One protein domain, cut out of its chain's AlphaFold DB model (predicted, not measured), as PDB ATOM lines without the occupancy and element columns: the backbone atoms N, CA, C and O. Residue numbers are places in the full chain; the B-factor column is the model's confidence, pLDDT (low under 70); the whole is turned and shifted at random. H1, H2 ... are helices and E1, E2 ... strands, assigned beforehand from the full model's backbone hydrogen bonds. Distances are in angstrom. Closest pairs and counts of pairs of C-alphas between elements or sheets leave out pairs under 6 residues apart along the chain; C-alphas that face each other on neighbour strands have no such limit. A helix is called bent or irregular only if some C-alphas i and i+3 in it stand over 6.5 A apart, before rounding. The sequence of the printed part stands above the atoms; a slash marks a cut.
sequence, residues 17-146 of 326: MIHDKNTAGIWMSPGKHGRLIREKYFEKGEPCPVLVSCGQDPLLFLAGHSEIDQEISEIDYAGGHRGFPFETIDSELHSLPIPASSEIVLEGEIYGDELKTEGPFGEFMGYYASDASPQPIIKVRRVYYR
ATOM      1  N   MET A  17      94.054 124.028  63.762       95.25
ATOM      2  CA  MET A  17      93.664 124.626  62.482       95.25
ATOM      3  C   MET A  17      92.190 125.024  62.515       95.25
ATOM      4  O   MET A  17      91.321 124.171  62.654       95.25
ATOM      5  N   ILE A  18      91.884 126.308  62.350       94.62
ATOM      6  CA  ILE A  18      90.494 126.781  62.285       94.62
ATOM      7  C   ILE A  18      89.855 126.340  60.960       94.62
ATOM      8  O   ILE A  18      90.417 126.585  59.893       94.62
ATOM      9  N   HIS A  19      88.674 125.715  61.018       96.19
ATOM     10  CA  HIS A  19      87.904 125.333  59.825       96.19
ATOM     11  C   HIS A  19      86.723 126.262  59.563       96.19
ATOM     12  O   HIS A  19      86.464 126.638  58.423       96.19
ATOM     13  N   ASP A  20      85.977 126.588  60.611       96.50
ATOM     14  CA  ASP A  20      84.774 127.411  60.544       96.50
ATOM     15  C   ASP A  20      84.504 128.055  61.914       96.50
ATOM     16  O   ASP A  20      85.374 128.076  62.785       96.50
ATOM     17  N   LYS A  21      83.299 128.605  62.107       96.38
ATOM     18  CA  LYS A  21      82.928 129.364  63.310       96.38
ATOM     19  C   LYS A  21      83.062 128.582  64.625       96.38
ATOM     20  O   LYS A  21      83.187 129.212  65.668       96.38
ATOM     21  N   ASN A  22      82.934 127.254  64.602       97.31
ATOM     22  CA  ASN A  22      82.878 126.429  65.814       97.31
ATOM     23  C   ASN A  22      83.615 125.090  65.683       97.31
ATOM     24  O   ASN A  22      83.446 124.213  66.529       97.31
ATOM     25  N   THR A  23      84.439 124.937  64.649       97.25
ATOM     26  CA  THR A  23      85.206 123.719  64.401       97.25
ATOM     27  C   THR A  23      86.669 124.047  64.152       97.25
ATOM     28  O   THR A  23      86.989 124.898  63.317       97.25
ATOM     29  N   ALA A  24      87.559 123.307  64.811       95.94
ATOM     30  CA  ALA A  24      88.991 123.361  64.553       95.94
ATOM     31  C   ALA A  24      89.606 121.955  64.511       95.94
ATOM     32  O   ALA A  24      89.189 121.092  65.268       95.94
ATOM     33  N   GLY A  25      90.572 121.699  63.634       94.56
ATOM     34  CA  GLY A  25      91.342 120.454  63.607       94.56
ATOM     35  C   GLY A  25      92.486 120.496  64.616       94.56
ATOM     36  O   GLY A  25      93.088 121.552  64.806       94.56
ATOM     37  N   ILE A  26      92.805 119.370  65.257       94.00
ATOM     38  CA  ILE A  26      93.926 119.271  66.201       94.00
ATOM     39  C   ILE A  26      94.842 118.098  65.861       94.00
ATOM     40  O   ILE A  26      94.433 116.935  65.848       94.00
ATOM     41  N   TRP A  27      96.117 118.410  65.634       90.75
ATOM     42  CA  TRP A  27      97.141 117.403  65.387       90.75
ATOM     43  C   TRP A  27      97.963 117.140  66.649       90.75
ATOM     44  O   TRP A  27      98.539 118.056  67.237       90.75
ATOM     45  N   MET A  28      98.052 115.867  67.040       91.19
ATOM     46  CA  MET A  28      98.877 115.406  68.156       91.19
ATOM     47  C   MET A  28      99.750 114.236  67.701       91.19
ATOM     48  O   MET A  28      99.245 113.221  67.199       91.19
ATOM     49  N   SER A  29     101.064 114.358  67.892       87.06
ATOM     50  CA  SER A  29     102.002 113.297  67.519       87.06
ATOM     51  C   SER A  29     101.737 112.008  68.316       87.06
ATOM     52  O   SER A  29     101.401 112.087  69.503       87.06
ATOM     53  N   PRO A  30     101.917 110.819  67.706       86.19
ATOM     54  CA  PRO A  30     101.908 109.544  68.426       86.19
ATOM     55  C   PRO A  30     102.835 109.558  69.652       86.19
ATOM     56  O   PRO A  30     103.933 110.111  69.593       86.19
ATOM     57  N   GLY A  31     102.383 108.963  70.758       86.12
ATOM     58  CA  GLY A  31     103.148 108.860  72.008       86.12
ATOM     59  C   GLY A  31     103.177 110.123  72.877       86.12
ATOM     60  O   GLY A  31     103.787 110.103  73.939       86.12
ATOM     61  N   LYS A  32     102.535 111.229  72.469       91.00
ATOM     62  CA  LYS A  32     102.391 112.420  73.323       91.00
ATOM     63  C   LYS A  32     101.206 112.279  74.277       91.00
ATOM     64  O   LYS A  32     100.162 111.763  73.890       91.00
ATOM     65  N   HIS A  33     101.360 112.802  75.492       95.12
ATOM     66  CA  HIS A  33     100.397 112.661  76.588       95.12
ATOM     67  C   HIS A  33      98.959 113.038  76.207       95.12
ATOM     68  O   HIS A  33      98.059 112.225  76.389       95.12
ATOM     69  N   GLY A  34      98.735 114.197  75.580       95.56
ATOM     70  CA  GLY A  34      97.403 114.600  75.119       95.56
ATOM     71  C   GLY A  34      96.762 113.620  74.130       95.56
ATOM     72  O   GLY A  34      95.552 113.401  74.182       95.56
ATOM     73  N   ARG A  35      97.557 112.959  73.275       95.44
ATOM     74  CA  ARG A  35      97.046 111.925  72.365       95.44
ATOM     75  C   ARG A  35      96.653 110.655  73.110       95.44
ATOM     76  O   ARG A  35      95.573 110.141  72.840       95.44
ATOM     77  N   LEU A  36      97.488 110.200  74.045       96.19
ATOM     78  CA  LEU A  36      97.193 109.036  74.886       96.19
ATOM     79  C   LEU A  36      95.912 109.265  75.702       96.19
ATOM     80  O   LEU A  36      95.031 108.413  75.726       96.19
ATOM     81  N   ILE A  37      95.765 110.455  76.296       97.19
ATOM     82  CA  ILE A  37      94.554 110.857  77.023       97.19
ATOM     83  C   ILE A  37      93.331 110.821  76.103       97.19
ATOM     84  O   ILE A  37      92.309 110.242  76.459       97.19
ATOM     85  N   ARG A  38      93.423 111.410  74.904       96.94
ATOM     86  CA  ARG A  38      92.321 111.413  73.930       96.94
ATOM     87  C   ARG A  38      91.899 110.003  73.522       96.94
ATOM     88  O   ARG A  38      90.707 109.736  73.418       96.94
ATOM     89  N   GLU A  39      92.866 109.125  73.266       96.94
ATOM     90  CA  GLU A  39      92.617 107.746  72.837       96.94
ATOM     91  C   GLU A  39      91.829 106.965  73.901       96.94
ATOM     92  O   GLU A  39      90.857 106.301  73.549       96.94
ATOM     93  N   LYS A  40      92.109 107.169  75.197       97.44
ATOM     94  CA  LYS A  40      91.318 106.578  76.294       97.44
ATOM     95  C   LYS A  40      89.838 106.978  76.280       97.44
ATOM     96  O   LYS A  40      88.979 106.156  76.581       97.44
ATOM     97  N   TYR A  41      89.519 108.233  75.953       98.12
ATOM     98  CA  TYR A  41      88.120 108.665  75.799       98.12
ATOM     99  C   TYR A  41      87.462 107.986  74.595       98.12
ATOM    100  O   TYR A  41      86.344 107.484  74.695       98.12
ATOM    101  N   PHE A  42      88.178 107.908  73.472       97.12
ATOM    102  CA  PHE A  42      87.661 107.288  72.252       97.12
ATOM    103  C   PHE A  42      87.386 105.794  72.430       97.12
ATOM    104  O   PHE A  42      86.363 105.308  71.955       97.12
ATOM    105  N   GLU A  43      88.240 105.077  73.163       97.06
ATOM    106  CA  GLU A  43      88.026 103.669  73.527       97.06
ATOM    107  C   GLU A  43      86.756 103.458  74.366       97.06
ATOM    108  O   GLU A  43      86.119 102.410  74.273       97.06
ATOM    109  N   LYS A  44      86.349 104.470  75.141       96.44
ATOM    110  CA  LYS A  44      85.093 104.483  75.908       96.44
ATOM    111  C   LYS A  44      83.887 104.956  75.087       96.44
ATOM    112  O   LYS A  44      82.770 104.948  75.595       96.44
ATOM    113  N   GLY A  45      84.084 105.353  73.827       96.38
ATOM    114  CA  GLY A  45      83.038 105.948  72.991       96.38
ATOM    115  C   GLY A  45      82.631 107.357  73.432       96.38
ATOM    116  O   GLY A  45      81.538 107.813  73.098       96.38
ATOM    117  N   GLU A  46      83.489 108.041  74.189       97.12
ATOM    118  CA  GLU A  46      83.240 109.375  74.729       97.12
ATOM    119  C   GLU A  46      84.078 110.429  73.988       97.12
ATOM    120  O   GLU A  46      85.210 110.159  73.571       97.12
ATOM    121  N   PRO A  47      83.562 111.657  73.812       97.62
ATOM    122  CA  PRO A  47      84.366 112.748  73.289       97.62
ATOM    123  C   PRO A  47      85.340 113.241  74.369       97.62
ATOM    124  O   PRO A  47      85.018 113.250  75.556       97.62
ATOM    125  N   CYS A  48      86.540 113.666  73.972       98.38
ATOM    126  CA  CYS A  48      87.580 114.069  74.918       98.38
ATOM    127  C   CYS A  48      87.500 115.574  75.240       98.38
ATOM    128  O   CYS A  48      87.703 116.382  74.327       98.38
ATOM    129  N   PRO A  49      87.265 115.987  76.501       98.25
ATOM    130  CA  PRO A  49      87.253 117.397  76.883       98.25
ATOM    131  C   PRO A  49      88.598 118.093  76.643       98.25
ATOM    132  O   PRO A  49      89.663 117.605  77.042       98.25
ATOM    133  N   VAL A  50      88.557 119.278  76.034       98.19
ATOM    134  CA  VAL A  50      89.754 120.058  75.706       98.19
ATOM    135  C   VAL A  50      89.557 121.554  75.949       98.19
ATOM    136  O   VAL A  50      88.515 122.132  75.643       98.19
ATOM    137  N   LEU A  51      90.617 122.177  76.466       97.31
ATOM    138  CA  LEU A  51      90.820 123.620  76.473       97.31
ATOM    139  C   LEU A  51      92.016 123.949  75.585       97.31
ATOM    140  O   LEU A  51      93.070 123.323  75.715       97.31
ATOM    141  N   VAL A  52      91.864 124.952  74.727       96.88
ATOM    142  CA  VAL A  52      92.960 125.557  73.968       96.88
ATOM    143  C   VAL A  52      93.162 126.961  74.508       96.88
ATOM    144  O   VAL A  52      92.304 127.816  74.312       96.88
ATOM    145  N   SER A  53      94.278 127.188  75.195       96.00
ATOM    146  CA  SER A  53      94.679 128.510  75.674       96.00
ATOM    147  C   SER A  53      95.617 129.173  74.670       96.00
ATOM    148  O   SER A  53      96.597 128.565  74.240       96.00
ATOM    149  N   CYS A  54      95.339 130.433  74.350       95.19
ATOM    150  CA  CYS A  54      96.190 131.312  73.562       95.19
ATOM    151  C   CYS A  54      96.523 132.553  74.401       95.19
ATOM    152  O   CYS A  54      95.629 133.153  74.995       95.19
ATOM    153  N   GLY A  55      97.800 132.947  74.440       94.00
ATOM    154  CA  GLY A  55      98.254 134.115  75.209       94.00
ATOM    155  C   GLY A  55      98.340 133.890  76.723       94.00
ATOM    156  O   GLY A  55      98.162 134.817  77.495       94.00
ATOM    157  N   GLN A  56      98.585 132.659  77.169       93.25
ATOM    158  CA  GLN A  56      98.968 132.370  78.555       93.25
ATOM    159  C   GLN A  56     100.346 132.953  78.916       93.25
ATOM    160  O   GLN A  56     101.102 133.393  78.051       93.25
ATOM    161  N   ASP A  57     100.696 132.873  80.202       93.94
ATOM    162  CA  ASP A  57     102.035 133.196  80.699       93.94
ATOM    163  C   ASP A  57     103.135 132.467  79.888       93.94
ATOM    164  O   ASP A  57     103.003 131.261  79.628       93.94
ATOM    165  N   PRO A  58     104.227 133.150  79.489       91.06
ATOM    166  CA  PRO A  58     105.298 132.540  78.704       91.06
ATOM    167  C   PRO A  58     105.894 131.277  79.334       91.06
ATOM    168  O   PRO A  58     106.254 130.351  78.609       91.06
ATOM    169  N   LEU A  59     105.962 131.186  80.665       92.50
ATOM    170  CA  LEU A  59     106.485 130.005  81.350       92.50
ATOM    171  C   LEU A  59     105.576 128.783  81.161       92.50
ATOM    172  O   LEU A  59     106.079 127.671  81.024       92.50
ATOM    173  N   LEU A  60     104.254 128.978  81.075       93.81
ATOM    174  CA  LEU A  60     103.315 127.897  80.750       93.81
ATOM    175  C   LEU A  60     103.490 127.415  79.309       93.81
ATOM    176  O   LEU A  60     103.378 126.220  79.045       93.81
ATOM    177  N   PHE A  61     103.799 128.322  78.377       90.81
ATOM    178  CA  PHE A  61     104.153 127.928  77.013       90.81
ATOM    179  C   PHE A  61     105.441 127.090  76.992       90.81
ATOM    180  O   PHE A  61     105.458 126.033  76.360       90.81
ATOM    181  N   LEU A  62     106.477 127.507  77.733       90.25
ATOM    182  CA  LEU A  62     107.735 126.761  77.856       90.25
ATOM    183  C   LEU A  62     107.537 125.373  78.482       90.25
ATOM    184  O   LEU A  62     108.064 124.376  77.976       90.25
ATOM    185  N   ALA A  63     106.742 125.287  79.550       92.69
ATOM    186  CA  ALA A  63     106.409 124.022  80.197       92.69
ATOM    187  C   ALA A  63     105.638 123.094  79.247       92.69
ATOM    188  O   ALA A  63     106.032 121.946  79.064       92.69
ATOM    189  N   GLY A  64     104.626 123.609  78.540       90.56
ATOM    190  CA  GLY A  64     103.785 122.822  77.633       90.56
ATOM    191  C   GLY A  64     104.488 122.264  76.389       90.56
ATOM    192  O   GLY A  64     103.880 121.518  75.620       90.56
ATOM    193  N   HIS A  65     105.749 122.616  76.135       83.94
ATOM    194  CA  HIS A  65     106.559 121.971  75.097       83.94
ATOM    195  C   HIS A  65     107.809 121.264  75.638       83.94
ATOM    196  O   HIS A  65     108.650 120.834  74.839       83.94
ATOM    197  N   SER A  66     107.944 121.146  76.957       86.50
ATOM    198  CA  SER A  66     108.986 120.360  77.623       86.50
ATOM    199  C   SER A  66     108.570 118.888  77.720       86.50
ATOM    200  O   SER A  66     107.383 118.568  77.753       86.50
ATOM    201  N   GLU A  67     109.529 117.963  77.734       84.25
ATOM    202  CA  GLU A  67     109.267 116.541  77.991       84.25
ATOM    203  C   GLU A  67     109.223 116.278  79.504       84.25
ATOM    204  O   GLU A  67     110.171 115.765  80.087       84.25
ATOM    205  N   ILE A  68     108.125 116.704  80.130       88.88
ATOM    206  CA  ILE A  68     107.824 116.476  81.549       88.88
ATOM    207  C   ILE A  68     107.237 115.070  81.719       88.88
ATOM    208  O   ILE A  68     106.528 114.593  80.830       88.88
ATOM    209  N   ASP A  69     107.538 114.411  82.840       88.69
ATOM    210  CA  ASP A  69     107.068 113.056  83.134       88.69
ATOM    211  C   ASP A  69     105.535 112.958  83.189       88.69
ATOM    212  O   ASP A  69     104.820 113.918  83.486       88.69
ATOM    213  N   GLN A  70     105.022 111.759  82.907       89.88
ATOM    214  CA  GLN A  70     103.594 111.470  83.000       89.88
ATOM    215  C   GLN A  70     103.081 111.727  84.427       89.88
ATOM    216  O   GLN A  70     103.790 111.496  85.402       89.88
ATOM    217  N   GLU A  71     101.834 112.184  84.542       91.19
ATOM    218  CA  GLU A  71     101.169 112.508  85.817       91.19
ATOM    219  C   GLU A  71     101.721 113.735  86.562       91.19
ATOM    220  O   GLU A  71     101.167 114.128  87.587       91.19
ATOM    221  N   ILE A  72     102.719 114.423  86.002       94.12
ATOM    222  CA  ILE A  72     103.104 115.772  86.421       94.12
ATOM    223  C   ILE A  72     102.402 116.776  85.501       94.12
ATOM    224  O   ILE A  72     102.546 116.738  84.282       94.12
ATOM    225  N   SER A  73     101.593 117.665  86.075       95.38
ATOM    226  CA  SER A  73     100.933 118.740  85.324       95.38
ATOM    227  C   SER A  73     101.944 119.810  84.923       95.38
ATOM    228  O   SER A  73     102.708 120.297  85.757       95.38
ATOM    229  N   GLU A  74     101.919 120.243  83.663       96.38
ATOM    230  CA  GLU A  74     102.785 121.324  83.188       96.38
ATOM    231  C   GLU A  74     102.480 122.669  83.874       96.38
ATOM    232  O   GLU A  74     103.374 123.506  84.010       96.38
ATOM    233  N   ILE A  75     101.251 122.858  84.375       96.19
ATOM    234  CA  ILE A  75     100.867 124.034  85.175       96.19
ATOM    235  C   ILE A  75     101.587 124.011  86.531       96.19
ATOM    236  O   ILE A  75     102.145 125.026  86.956       96.19
ATOM    237  N   ASP A  76     101.629 122.847  87.182       95.38
ATOM    238  CA  ASP A  76     102.286 122.671  88.481       95.38
ATOM    239  C   ASP A  76     103.808 122.736  88.338       95.38
ATOM    240  O   ASP A  76     104.482 123.396  89.129       95.38
ATOM    241  N   TYR A  77     104.348 122.126  87.279       95.19
ATOM    242  CA  TYR A  77     105.766 122.192  86.930       95.19
ATOM    243  C   TYR A  77     106.230 123.642  86.725       95.19
ATOM    244  O   TYR A  77     107.226 124.076  87.311       95.19
ATOM    245  N   ALA A  78     105.478 124.426  85.947       95.44
ATOM    246  CA  ALA A  78     105.740 125.851  85.768       95.44
ATOM    247  C   ALA A  78     105.622 126.628  87.096       95.44
ATOM    248  O   ALA A  78     106.415 127.533  87.363       95.44
ATOM    249  N   GLY A  79     104.656 126.270  87.950       96.00
ATOM    250  CA  GLY A  79     104.517 126.829  89.296       96.00
ATOM    251  C   GLY A  79     105.742 126.564  90.179       96.00
ATOM    252  O   GLY A  79     106.210 127.463  90.880       96.00
ATOM    253  N   GLY A  80     106.312 125.361  90.087       95.12
ATOM    254  CA  GLY A  80     107.558 124.986  90.755       95.12
ATOM    255  C   GLY A  80     108.740 125.856  90.325       95.12
ATOM    256  O   GLY A  80     109.456 126.369  91.183       95.12
ATOM    257  N   HIS A  81     108.891 126.105  89.019       91.38
ATOM    258  CA  HIS A  81     109.951 126.970  88.474       91.38
ATOM    259  C   HIS A  81     109.897 128.405  88.997       91.38
ATOM    260  O   HIS A  81     110.934 128.984  89.314       91.38
ATOM    261  N   ARG A  82     108.701 128.992  89.112       93.56
ATOM    262  CA  ARG A  82     108.552 130.361  89.637       93.56
ATOM    263  C   ARG A  82     108.500 130.442  91.167       93.56
ATOM    264  O   ARG A  82     108.574 131.538  91.714       93.56
ATOM    265  N   GLY A  83     108.346 129.306  91.854       96.69
ATOM    266  CA  GLY A  83     108.269 129.205  93.315       96.69
ATOM    267  C   GLY A  83     106.883 129.453  93.930       96.69
ATOM    268  O   GLY A  83     106.771 129.540  95.150       96.69
ATOM    269  N   PHE A  84     105.825 129.578  93.122       95.94
ATOM    270  CA  PHE A  84     104.440 129.755  93.588       95.94
ATOM    271  C   PHE A  84     103.437 129.245  92.533       95.94
ATOM    272  O   PHE A  84     103.735 129.301  91.342       95.94
ATOM    273  N   PRO A  85     102.244 128.751  92.910       96.00
ATOM    274  CA  PRO A  85     101.312 128.105  91.976       96.00
ATOM    275  C   PRO A  85     100.633 129.105  91.036       96.00
ATOM    276  O   PRO A  85     100.383 130.241  91.443       96.00
ATOM    277  N   PHE A  86     100.326 128.695  89.799       96.62
ATOM    278  CA  PHE A  86      99.508 129.471  88.854       96.62
ATOM    279  C   PHE A  86      98.064 129.610  89.339       96.62
ATOM    280  O   PHE A  86      97.479 128.660  89.844       96.62
ATOM    281  N   GLU A  87      97.493 130.803  89.170       97.25
ATOM    282  CA  GLU A  87      96.067 131.016  89.399       97.25
ATOM    283  C   GLU A  87      95.287 130.433  88.220       97.25
ATOM    284  O   GLU A  87      95.604 130.710  87.056       97.25
ATOM    285  N   THR A  88      94.277 129.625  88.523       97.31
ATOM    286  CA  THR A  88      93.425 128.985  87.525       97.31
ATOM    287  C   THR A  88      91.952 129.181  87.851       97.31
ATOM    288  O   THR A  88      91.573 129.297  89.013       97.31
ATOM    289  N   ILE A  89      91.121 129.172  86.815       97.12
ATOM    290  CA  ILE A  89      89.663 129.245  86.889       97.12
ATOM    291  C   ILE A  89      89.114 127.939  86.320       97.12
ATOM    292  O   ILE A  89      89.516 127.532  85.230       97.12
ATOM    293  N   ASP A  90      88.195 127.285  87.025       97.56
ATOM    294  CA  ASP A  90      87.539 126.094  86.487       97.56
ATOM    295  C   ASP A  90      86.634 126.475  85.316       97.56
ATOM    296  O   ASP A  90      85.792 127.373  85.415       97.56
ATOM    297  N   SER A  91      86.811 125.788  84.192       97.44
ATOM    298  CA  SER A  91      85.969 125.985  83.021       97.44
ATOM    299  C   SER A  91      84.530 125.524  83.278       97.44
ATOM    300  O   SER A  91      84.283 124.562  84.009       97.44
ATOM    301  N   GLU A  92      83.553 126.198  82.670       96.62
ATOM    302  CA  GLU A  92      82.141 125.956  82.984       96.62
ATOM    303  C   GLU A  92      81.593 124.643  82.418       96.62
ATOM    304  O   GLU A  92      80.638 124.110  82.980       96.62
ATOM    305  N   LEU A  93      82.142 124.120  81.310       97.06
ATOM    306  CA  LEU A  93      81.606 122.893  80.704       97.06
ATOM    307  C   LEU A  93      82.212 121.636  81.322       97.06
ATOM    308  O   LEU A  93      81.485 120.679  81.578       97.06
ATOM    309  N   HIS A  94      83.527 121.642  81.551       96.56
ATOM    310  CA  HIS A  94      84.272 120.428  81.912       96.56
ATOM    311  C   HIS A  94      85.129 120.558  83.175       96.56
ATOM    312  O   HIS A  94      85.851 119.616  83.507       96.56
ATOM    313  N   SER A  95      85.080 121.703  83.869       96.44
ATOM    314  CA  SER A  95      85.907 121.989  85.053       96.44
ATOM    315  C   SER A  95      87.395 121.719  84.804       96.44
ATOM    316  O   SER A  95      88.106 121.160  85.642       96.44
ATOM    317  N   LEU A  96      87.861 122.061  83.601       97.50
ATOM    318  CA  LEU A  96      89.272 122.036  83.251       97.50
ATOM    319  C   LEU A  96      89.914 123.351  83.724       97.50
ATOM    320  O   LEU A  96      89.290 124.406  83.586       97.50
ATOM    321  N   PRO A  97      91.152 123.331  84.244       97.31
ATOM    322  CA  PRO A  97      91.784 124.536  84.764       97.31
ATOM    323  C   PRO A  97      92.204 125.464  83.619       97.31
ATOM    324  O   PRO A  97      93.082 125.143  82.815       97.31
ATOM    325  N   ILE A  98      91.588 126.641  83.563       97.88
ATOM    326  CA  ILE A  98      91.974 127.750  82.693       97.88
ATOM    327  C   ILE A  98      93.018 128.593  83.432       97.88
ATOM    328  O   ILE A  98      92.689 129.106  84.499       97.88
ATOM    329  N   PRO A  99      94.238 128.813  82.911       97.19
ATOM    330  CA  PRO A  99      95.139 129.808  83.490       97.19
ATOM    331  C   PRO A  99      94.464 131.188  83.525       97.19
ATOM    332  O   PRO A  99      94.014 131.690  82.497       97.19
ATOM    333  N   ALA A 100      94.392 131.827  84.694       96.56
ATOM    334  CA  ALA A 100      93.652 133.085  84.866       96.56
ATOM    335  C   ALA A 100      94.221 134.247  84.026       96.56
ATOM    336  O   ALA A 100      93.536 135.234  83.746       96.56
ATOM    337  N   SER A 101      95.483 134.131  83.606       94.94
ATOM    338  CA  SER A 101      96.160 135.095  82.743       94.94
ATOM    339  C   SER A 101      95.984 134.830  81.244       94.94
ATOM    340  O   SER A 101      96.541 135.587  80.459       94.94
ATOM    341  N   SER A 102      95.267 133.780  80.824       97.19
ATOM    342  CA  SER A 102      95.045 133.492  79.403       97.19
ATOM    343  C   SER A 102      94.288 134.624  78.700       97.19
ATOM    344  O   SER A 102      93.300 135.142  79.218       97.19
ATOM    345  N   GLU A 103      94.726 134.978  77.490       97.94
ATOM    346  CA  GLU A 103      94.092 136.014  76.662       97.94
ATOM    347  C   GLU A 103      92.816 135.507  75.984       97.94
ATOM    348  O   GLU A 103      91.782 136.178  76.011       97.94
ATOM    349  N   ILE A 104      92.882 134.312  75.383       97.69
ATOM    350  CA  ILE A 104      91.778 133.658  74.670       97.69
ATOM    351  C   ILE A 104      91.781 132.173  75.016       97.69
ATOM    352  O   ILE A 104      92.826 131.523  74.989       97.69
ATOM    353  N   VAL A 105      90.606 131.612  75.289       97.69
ATOM    354  CA  VAL A 105      90.434 130.187  75.573       97.69
ATOM    355  C   VAL A 105      89.271 129.629  74.771       97.69
ATOM    356  O   VAL A 105      88.159 130.150  74.844       97.69
ATOM    357  N   LEU A 106      89.520 128.547  74.037       97.50
ATOM    358  CA  LEU A 106      88.487 127.752  73.374       97.50
ATOM    359  C   LEU A 106      88.204 126.511  74.220       97.50
ATOM    360  O   LEU A 106      89.128 125.756  74.521       97.50
ATOM    361  N   GLU A 107      86.944 126.280  74.569       98.44
ATOM    362  CA  GLU A 107      86.503 125.088  75.295       98.44
ATOM    363  C   GLU A 107      85.544 124.262  74.443       98.44
ATOM    364  O   GLU A 107      84.641 124.796  73.785       98.44
ATOM    365  N   GLY A 108      85.725 122.948  74.478       98.25
ATOM    366  CA  GLY A 108      84.843 122.006  73.817       98.25
ATOM    367  C   GLY A 108      85.355 120.583  73.932       98.25
ATOM    368  O   GLY A 108      86.050 120.231  74.886       98.25
ATOM    369  N   GLU A 109      85.026 119.767  72.938       98.44
ATOM    370  CA  GLU A 109      85.372 118.352  72.940       98.44
ATOM    371  C   GLU A 109      85.991 117.908  71.613       98.44
ATOM    372  O   GLU A 109      85.618 118.392  70.540       98.44
ATOM    373  N   ILE A 110      86.933 116.966  71.692       98.06
ATOM    374  CA  ILE A 110      87.519 116.288  70.536       98.06
ATOM    375  C   ILE A 110      86.695 115.040  70.231       98.06
ATOM    376  O   ILE A 110      86.474 114.225  71.126       98.06
ATOM    377  N   TYR A 111      86.291 114.865  68.976       94.75
ATOM    378  CA  TYR A 111      85.517 113.707  68.516       94.75
ATOM    379  C   TYR A 111      86.402 112.770  67.686       94.75
ATOM    380  O   TYR A 111      87.154 113.227  66.825       94.75
ATOM    381  N   GLY A 112      86.358 111.467  67.976       90.56
ATOM    382  CA  GLY A 112      87.229 110.471  67.335       90.56
ATOM    383  C   GLY A 112      86.728 109.977  65.981       90.56
ATOM    384  O   GLY A 112      87.522 109.556  65.144       90.56
ATOM    385  N   ASP A 113      85.422 110.064  65.764       93.56
ATOM    386  CA  ASP A 113      84.701 109.681  64.552       93.56
ATOM    387  C   ASP A 113      84.507 110.845  63.566       93.56
ATOM    388  O   ASP A 113      84.110 110.636  62.420       93.56
ATOM    389  N   GLU A 114      84.833 112.072  63.979       95.44
ATOM    390  CA  GLU A 114      84.705 113.269  63.154       95.44
ATOM    391  C   GLU A 114      86.073 113.837  62.789       95.44
ATOM    392  O   GLU A 114      86.816 114.353  63.628       95.44
ATOM    393  N   LEU A 115      86.393 113.768  61.497       96.50
ATOM    394  CA  LEU A 115      87.678 114.190  60.959       96.50
ATOM    395  C   LEU A 115      87.497 115.317  59.942       96.50
ATOM    396  O   LEU A 115      86.562 115.310  59.138       96.50
ATOM    397  N   LYS A 116      88.439 116.259  59.928       95.94
ATOM    398  CA  LYS A 116      88.608 117.238  58.846       95.94
ATOM    399  C   LYS A 116      90.068 117.284  58.416       95.94
ATOM    400  O   LYS A 116      90.963 116.942  59.185       95.94
ATOM    401  N   THR A 117      90.305 117.667  57.167       95.50
ATOM    402  CA  THR A 117      91.658 117.773  56.611       95.50
ATOM    403  C   THR A 117      92.439 118.889  57.296       95.50
ATOM    404  O   THR A 117      92.056 120.047  57.183       95.50
ATOM    405  N   GLU A 118      93.543 118.545  57.954       92.56
ATOM    406  CA  GLU A 118      94.508 119.476  58.541       92.56
ATOM    407  C   GLU A 118      95.726 119.626  57.623       92.56
ATOM    408  O   GLU A 118      96.126 118.661  56.970       92.56
ATOM    409  N   GLY A 119      96.317 120.823  57.579       90.25
ATOM    410  CA  GLY A 119      97.489 121.125  56.759       90.25
ATOM    411  C   GLY A 119      97.178 121.457  55.284       90.25
ATOM    412  O   GLY A 119      96.012 121.571  54.898       90.25
ATOM    413  N   PRO A 120      98.217 121.642  54.445       90.94
ATOM    414  CA  PRO A 120      99.635 121.530  54.794       90.94
ATOM    415  C   PRO A 120     100.083 122.661  55.733       90.94
ATOM    416  O   PRO A 120      99.514 123.752  55.732       90.94
ATOM    417  N   PHE A 121     101.116 122.407  56.537       89.00
ATOM    418  CA  PHE A 121     101.650 123.372  57.501       89.00
ATOM    419  C   PHE A 121     103.183 123.366  57.478       89.00
ATOM    420  O   PHE A 121     103.798 122.329  57.230       89.00
ATOM    421  N   GLY A 122     103.801 124.530  57.696       90.44
ATOM    422  CA  GLY A 122     105.253 124.628  57.830       90.44
ATOM    423  C   GLY A 122     105.702 123.958  59.127       90.44
ATOM    424  O   GLY A 122     105.096 124.172  60.169       90.44
ATOM    425  N   GLU A 123     106.732 123.122  59.076       90.38
ATOM    426  CA  GLU A 123     107.202 122.359  60.235       90.38
ATOM    427  C   GLU A 123     108.512 122.917  60.789       90.38
ATOM    428  O   GLU A 123     109.216 123.693  60.141       90.38
ATOM    429  N   PHE A 124     108.876 122.486  61.999       89.06
ATOM    430  CA  PHE A 124     110.032 123.011  62.736       89.06
ATOM    431  C   PHE A 124     111.379 122.872  62.000       89.06
ATOM    432  O   PHE A 124     112.308 123.613  62.306       89.06
ATOM    433  N   MET A 125     111.499 121.953  61.033       91.06
ATOM    434  CA  MET A 125     112.702 121.812  60.196       91.06
ATOM    435  C   MET A 125     112.789 122.857  59.069       91.06
ATOM    436  O   MET A 125     113.798 122.921  58.374       91.06
ATOM    437  N   GLY A 126     111.753 123.680  58.878       91.94
ATOM    438  CA  GLY A 126     111.707 124.725  57.856       91.94
ATOM    439  C   GLY A 126     111.061 124.325  56.532       91.94
ATOM    440  O   GLY A 126     111.177 125.071  55.561       91.94
ATOM    441  N   TYR A 127     110.382 123.179  56.488       92.38
ATOM    442  CA  TYR A 127     109.742 122.631  55.292       92.38
ATOM    443  C   TYR A 127     108.268 122.324  55.558       92.38
ATOM    444  O   TYR A 127     107.882 122.059  56.694       92.38
ATOM    445  N   TYR A 128     107.457 122.292  54.503       90.81
ATOM    446  CA  TYR A 128     106.136 121.663  54.538       90.81
ATOM    447  C   TYR A 128     106.325 120.140  54.518       90.81
ATOM    448  O   TYR A 128     106.277 119.524  53.459       90.81
ATOM    449  N   ALA A 129     106.664 119.562  55.673       81.00
ATOM    450  CA  ALA A 129     107.038 118.149  55.792       81.00
ATOM    451  C   ALA A 129     105.845 117.221  56.091       81.00
ATOM    452  O   ALA A 129     105.971 116.010  55.952       81.00
ATOM    453  N   SER A 130     104.696 117.783  56.480       78.00
ATOM    454  CA  SER A 130     103.442 117.044  56.651       78.00
ATOM    455  C   SER A 130     102.513 117.306  55.471       78.00
ATOM    456  O   SER A 130     102.119 118.455  55.239       78.00
ATOM    457  N   ASP A 131     102.115 116.242  54.775       82.00
ATOM    458  CA  ASP A 131     100.993 116.299  53.842       82.00
ATOM    459  C   ASP A 131      99.683 116.587  54.582       82.00
ATOM    460  O   ASP A 131      99.520 116.294  55.774       82.00
ATOM    461  N   ALA A 132      98.720 117.145  53.848       89.19
ATOM    462  CA  ALA A 132      97.387 117.353  54.379       89.19
ATOM    463  C   ALA A 132      96.742 116.000  54.723       89.19
ATOM    464  O   ALA A 132      96.705 115.090  53.893       89.19
ATOM    465  N   SER A 133      96.228 115.853  55.944       90.44
ATOM    466  CA  SER A 133      95.693 114.575  56.427       90.44
ATOM    467  C   SER A 133      94.445 114.769  57.288       90.44
ATOM    468  O   SER A 133      94.301 115.808  57.934       90.44
ATOM    469  N   PRO A 134      93.511 113.802  57.306       94.06
ATOM    470  CA  PRO A 134      92.346 113.879  58.175       94.06
ATOM    471  C   PRO A 134      92.777 113.805  59.644       94.06
ATOM    472  O   PRO A 134      93.434 112.850  60.060       94.06
ATOM    473  N   GLN A 135      92.395 114.811  60.430       94.62
ATOM    474  CA  GLN A 135      92.655 114.888  61.866       94.62
ATOM    475  C   GLN A 135      91.347 115.036  62.649       94.62
ATOM    476  O   GLN A 135      90.400 115.643  62.135       94.62
ATOM    477  N   PRO A 136      91.291 114.521  63.893       96.00
ATOM    478  CA  PRO A 136      90.172 114.758  64.795       96.00
ATOM    479  C   PRO A 136      89.890 116.243  64.978       96.00
ATOM    480  O   PRO A 136      90.812 117.063  65.064       96.00
ATOM    481  N   ILE A 137      88.606 116.576  65.056       96.94
ATOM    482  CA  ILE A 137      88.156 117.949  65.257       96.94
ATOM    483  C   ILE A 137      87.815 118.222  66.717       96.94
ATOM    484  O   ILE A 137      87.303 117.365  67.431       96.94
ATOM    485  N   ILE A 138      88.044 119.463  67.118       98.19
ATOM    486  CA  ILE A 138      87.478 120.112  68.289       98.19
ATOM    487  C   ILE A 138      86.157 120.754  67.862       98.19
ATOM    488  O   ILE A 138      86.143 121.598  66.957       98.19
ATOM    489  N   LYS A 139      85.060 120.412  68.540       98.25
ATOM    490  CA  LYS A 139      83.820 121.197  68.489       98.25
ATOM    491  C   LYS A 139      83.854 122.241  69.587       98.25
ATOM    492  O   LYS A 139      83.647 121.923  70.752       98.25
ATOM    493  N   VAL A 140      84.103 123.490  69.214       98.25
ATOM    494  CA  VAL A 140      84.157 124.601  70.165       98.25
ATOM    495  C   VAL A 140      82.740 124.927  70.627       98.25
ATOM    496  O   VAL A 140      81.853 125.234  69.825       98.25
ATOM    497  N   ARG A 141      82.524 124.845  71.937       98.25
ATOM    498  CA  ARG A 141      81.251 125.131  72.604       98.25
ATOM    499  C   ARG A 141      81.251 126.495  73.265       98.25
ATOM    500  O   ARG A 141      80.206 127.139  73.324       98.25
ATOM    501  N   ARG A 142      82.417 126.936  73.739       97.69
ATOM    502  CA  ARG A 142      82.559 128.194  74.462       97.69
ATOM    503  C   ARG A 142      83.892 128.864  74.178       97.69
ATOM    504  O   ARG A 142      84.890 128.202  73.911       97.69
ATOM    505  N   VAL A 143      83.876 130.191  74.245       97.38
ATOM    506  CA  VAL A 143      85.064 131.034  74.144       97.38
ATOM    507  C   VAL A 143      85.099 131.950  75.360       97.38
ATOM    508  O   VAL A 143      84.116 132.637  75.638       97.38
ATOM    509  N   TYR A 144      86.225 131.959  76.064       97.75
ATOM    510  CA  TYR A 144      86.532 132.914  77.128       97.75
ATOM    511  C   TYR A 144      87.630 133.841  76.616       97.75
ATOM    512  O   TYR A 144      88.521 133.393  75.896       97.75
ATOM    513  N   TYR A 145      87.563 135.126  76.943       97.81
ATOM    514  CA  TYR A 145      88.557 136.092  76.486       97.81
ATOM    515  C   TYR A 145      88.632 137.296  77.424       97.81
ATOM    516  O   TYR A 145      87.646 137.654  78.074       97.81
ATOM    517  N   ARG A 146      89.812 137.915  77.494       97.44
ATOM    518  CA  ARG A 146      90.008 139.202  78.174       97.44
ATOM    519  C   ARG A 146      89.415 140.343  77.346       97.44
ATOM    520  O   ARG A 146      89.167 140.202  76.153       97.44
TER     521      ARG A 146
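Overview. This is residues 17 to 146 of the 326 residues of the protein "UbiD family decarboxylase" of Rhodospirillales bacterium (UniProt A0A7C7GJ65). A strongly curled sheet of four strands, like part of a barrel, is built round the long bent hairpin E5 and E6, with helix H1 packed over one face of it. Away from this body the short helices H2 and H3 make a small pair that is not on the sheet, and the little hairpin E3 and E4 comes near the sheet at E2, while the link of residues 119 to 132 between E5 and E6 lies far out. The printed part has 130 residues, with three named helices and six named strands in the order E1 H1 E2 H2 H3 E3 E4 E5 E6. The larger sheet runs E1 E6 E5 E2 and the smaller E3 E4, both antiparallel; the class is mixed, helices and strands. The whole is compact, with a radius of gyration of the C-alphas of 15.3 A, and spans 42 by 36 by 31 A.

Along the chain. E1 is residues 23 to 27, with C-alpha 23 at (85.206, 123.719, 64.401), and measures 13.5 A from first to last C-alpha. H1, residues 33 to 43, is 15.6 A long and begins with C-alpha 33 at (100.397, 112.661, 76.588). E2, residues 48 to 54, is 19.3 A long. H2 is residues 58 to 63 and H3 residues 74 to 82, the latter 12.5 A long. E3, residues 88 to 90, and E4, residues 97 to 99, have three residues each. E5, residues 104 to 118, is the longest strand by residues, yet its ends are 21.7 A apart, and it bends by 119 degrees at residue 113. E6, residues 133 to 145, is 30.3 A long, bends by 73 degrees at residue 141, and ends with C-alpha 145 at (88.557, 136.092, 76.486).

Arrangement. In the larger sheet E5 and E6 are inner strands and form a hairpin; N 107 and O 142 are 2.9 A apart, and N 135 and O 116 also 2.9 A, both within hydrogen-bond range. On the other side of E5 from E6 is the edge strand E2, antiparallel, with N 50 and O 108 within range at 2.9 A. The other edge strand, E1, is antiparallel to E6, with N 138 and O 24 within range at 2.7 A. Residues 17 to 18 pair, antiparallel, with residues 24 to 25 of E1. From edge to edge the strands' lines turn by 88 degrees and the way across the sheet by 103 degrees; the sheet is strongly twisted and curled. H1 is on the sheet at a height of 8.8 A, two layers with the helix on one face. It lies over E5, slantwise to the strands at 56 degrees on the local plane; the closest C-alphas of H1 and E2 are those of Tyr 41 and Cys 48, 5.5 A apart. E3 and E4 form a hairpin, with N 89 and O 98 within range at 2.8 A. The closest C-alphas of E2 and E4 are those of Leu 51 and Ile 98, 7.6 A apart. H2 and H3 touch, with the C-alphas of Ala 63 and Glu 74 closest at 5.4 A, at a steep tilt of 62 degrees, opposite ways. H1 is apart from both. In H1, H2 and H3 every O i to N i+4 pair is within hydrogen-bond range.

Size, cuts and confidence. The two C-alphas farthest apart are those of Gly 83 and Asp 131, 42.2 A. The printed part has no cut. The link from E5 to E6, 14 residues, is long, and its C-alphas lie 17 to 23 A from the mean of all C-alphas. The mean pLDDT of the printed part is 94.4, and no printed residue is under 70.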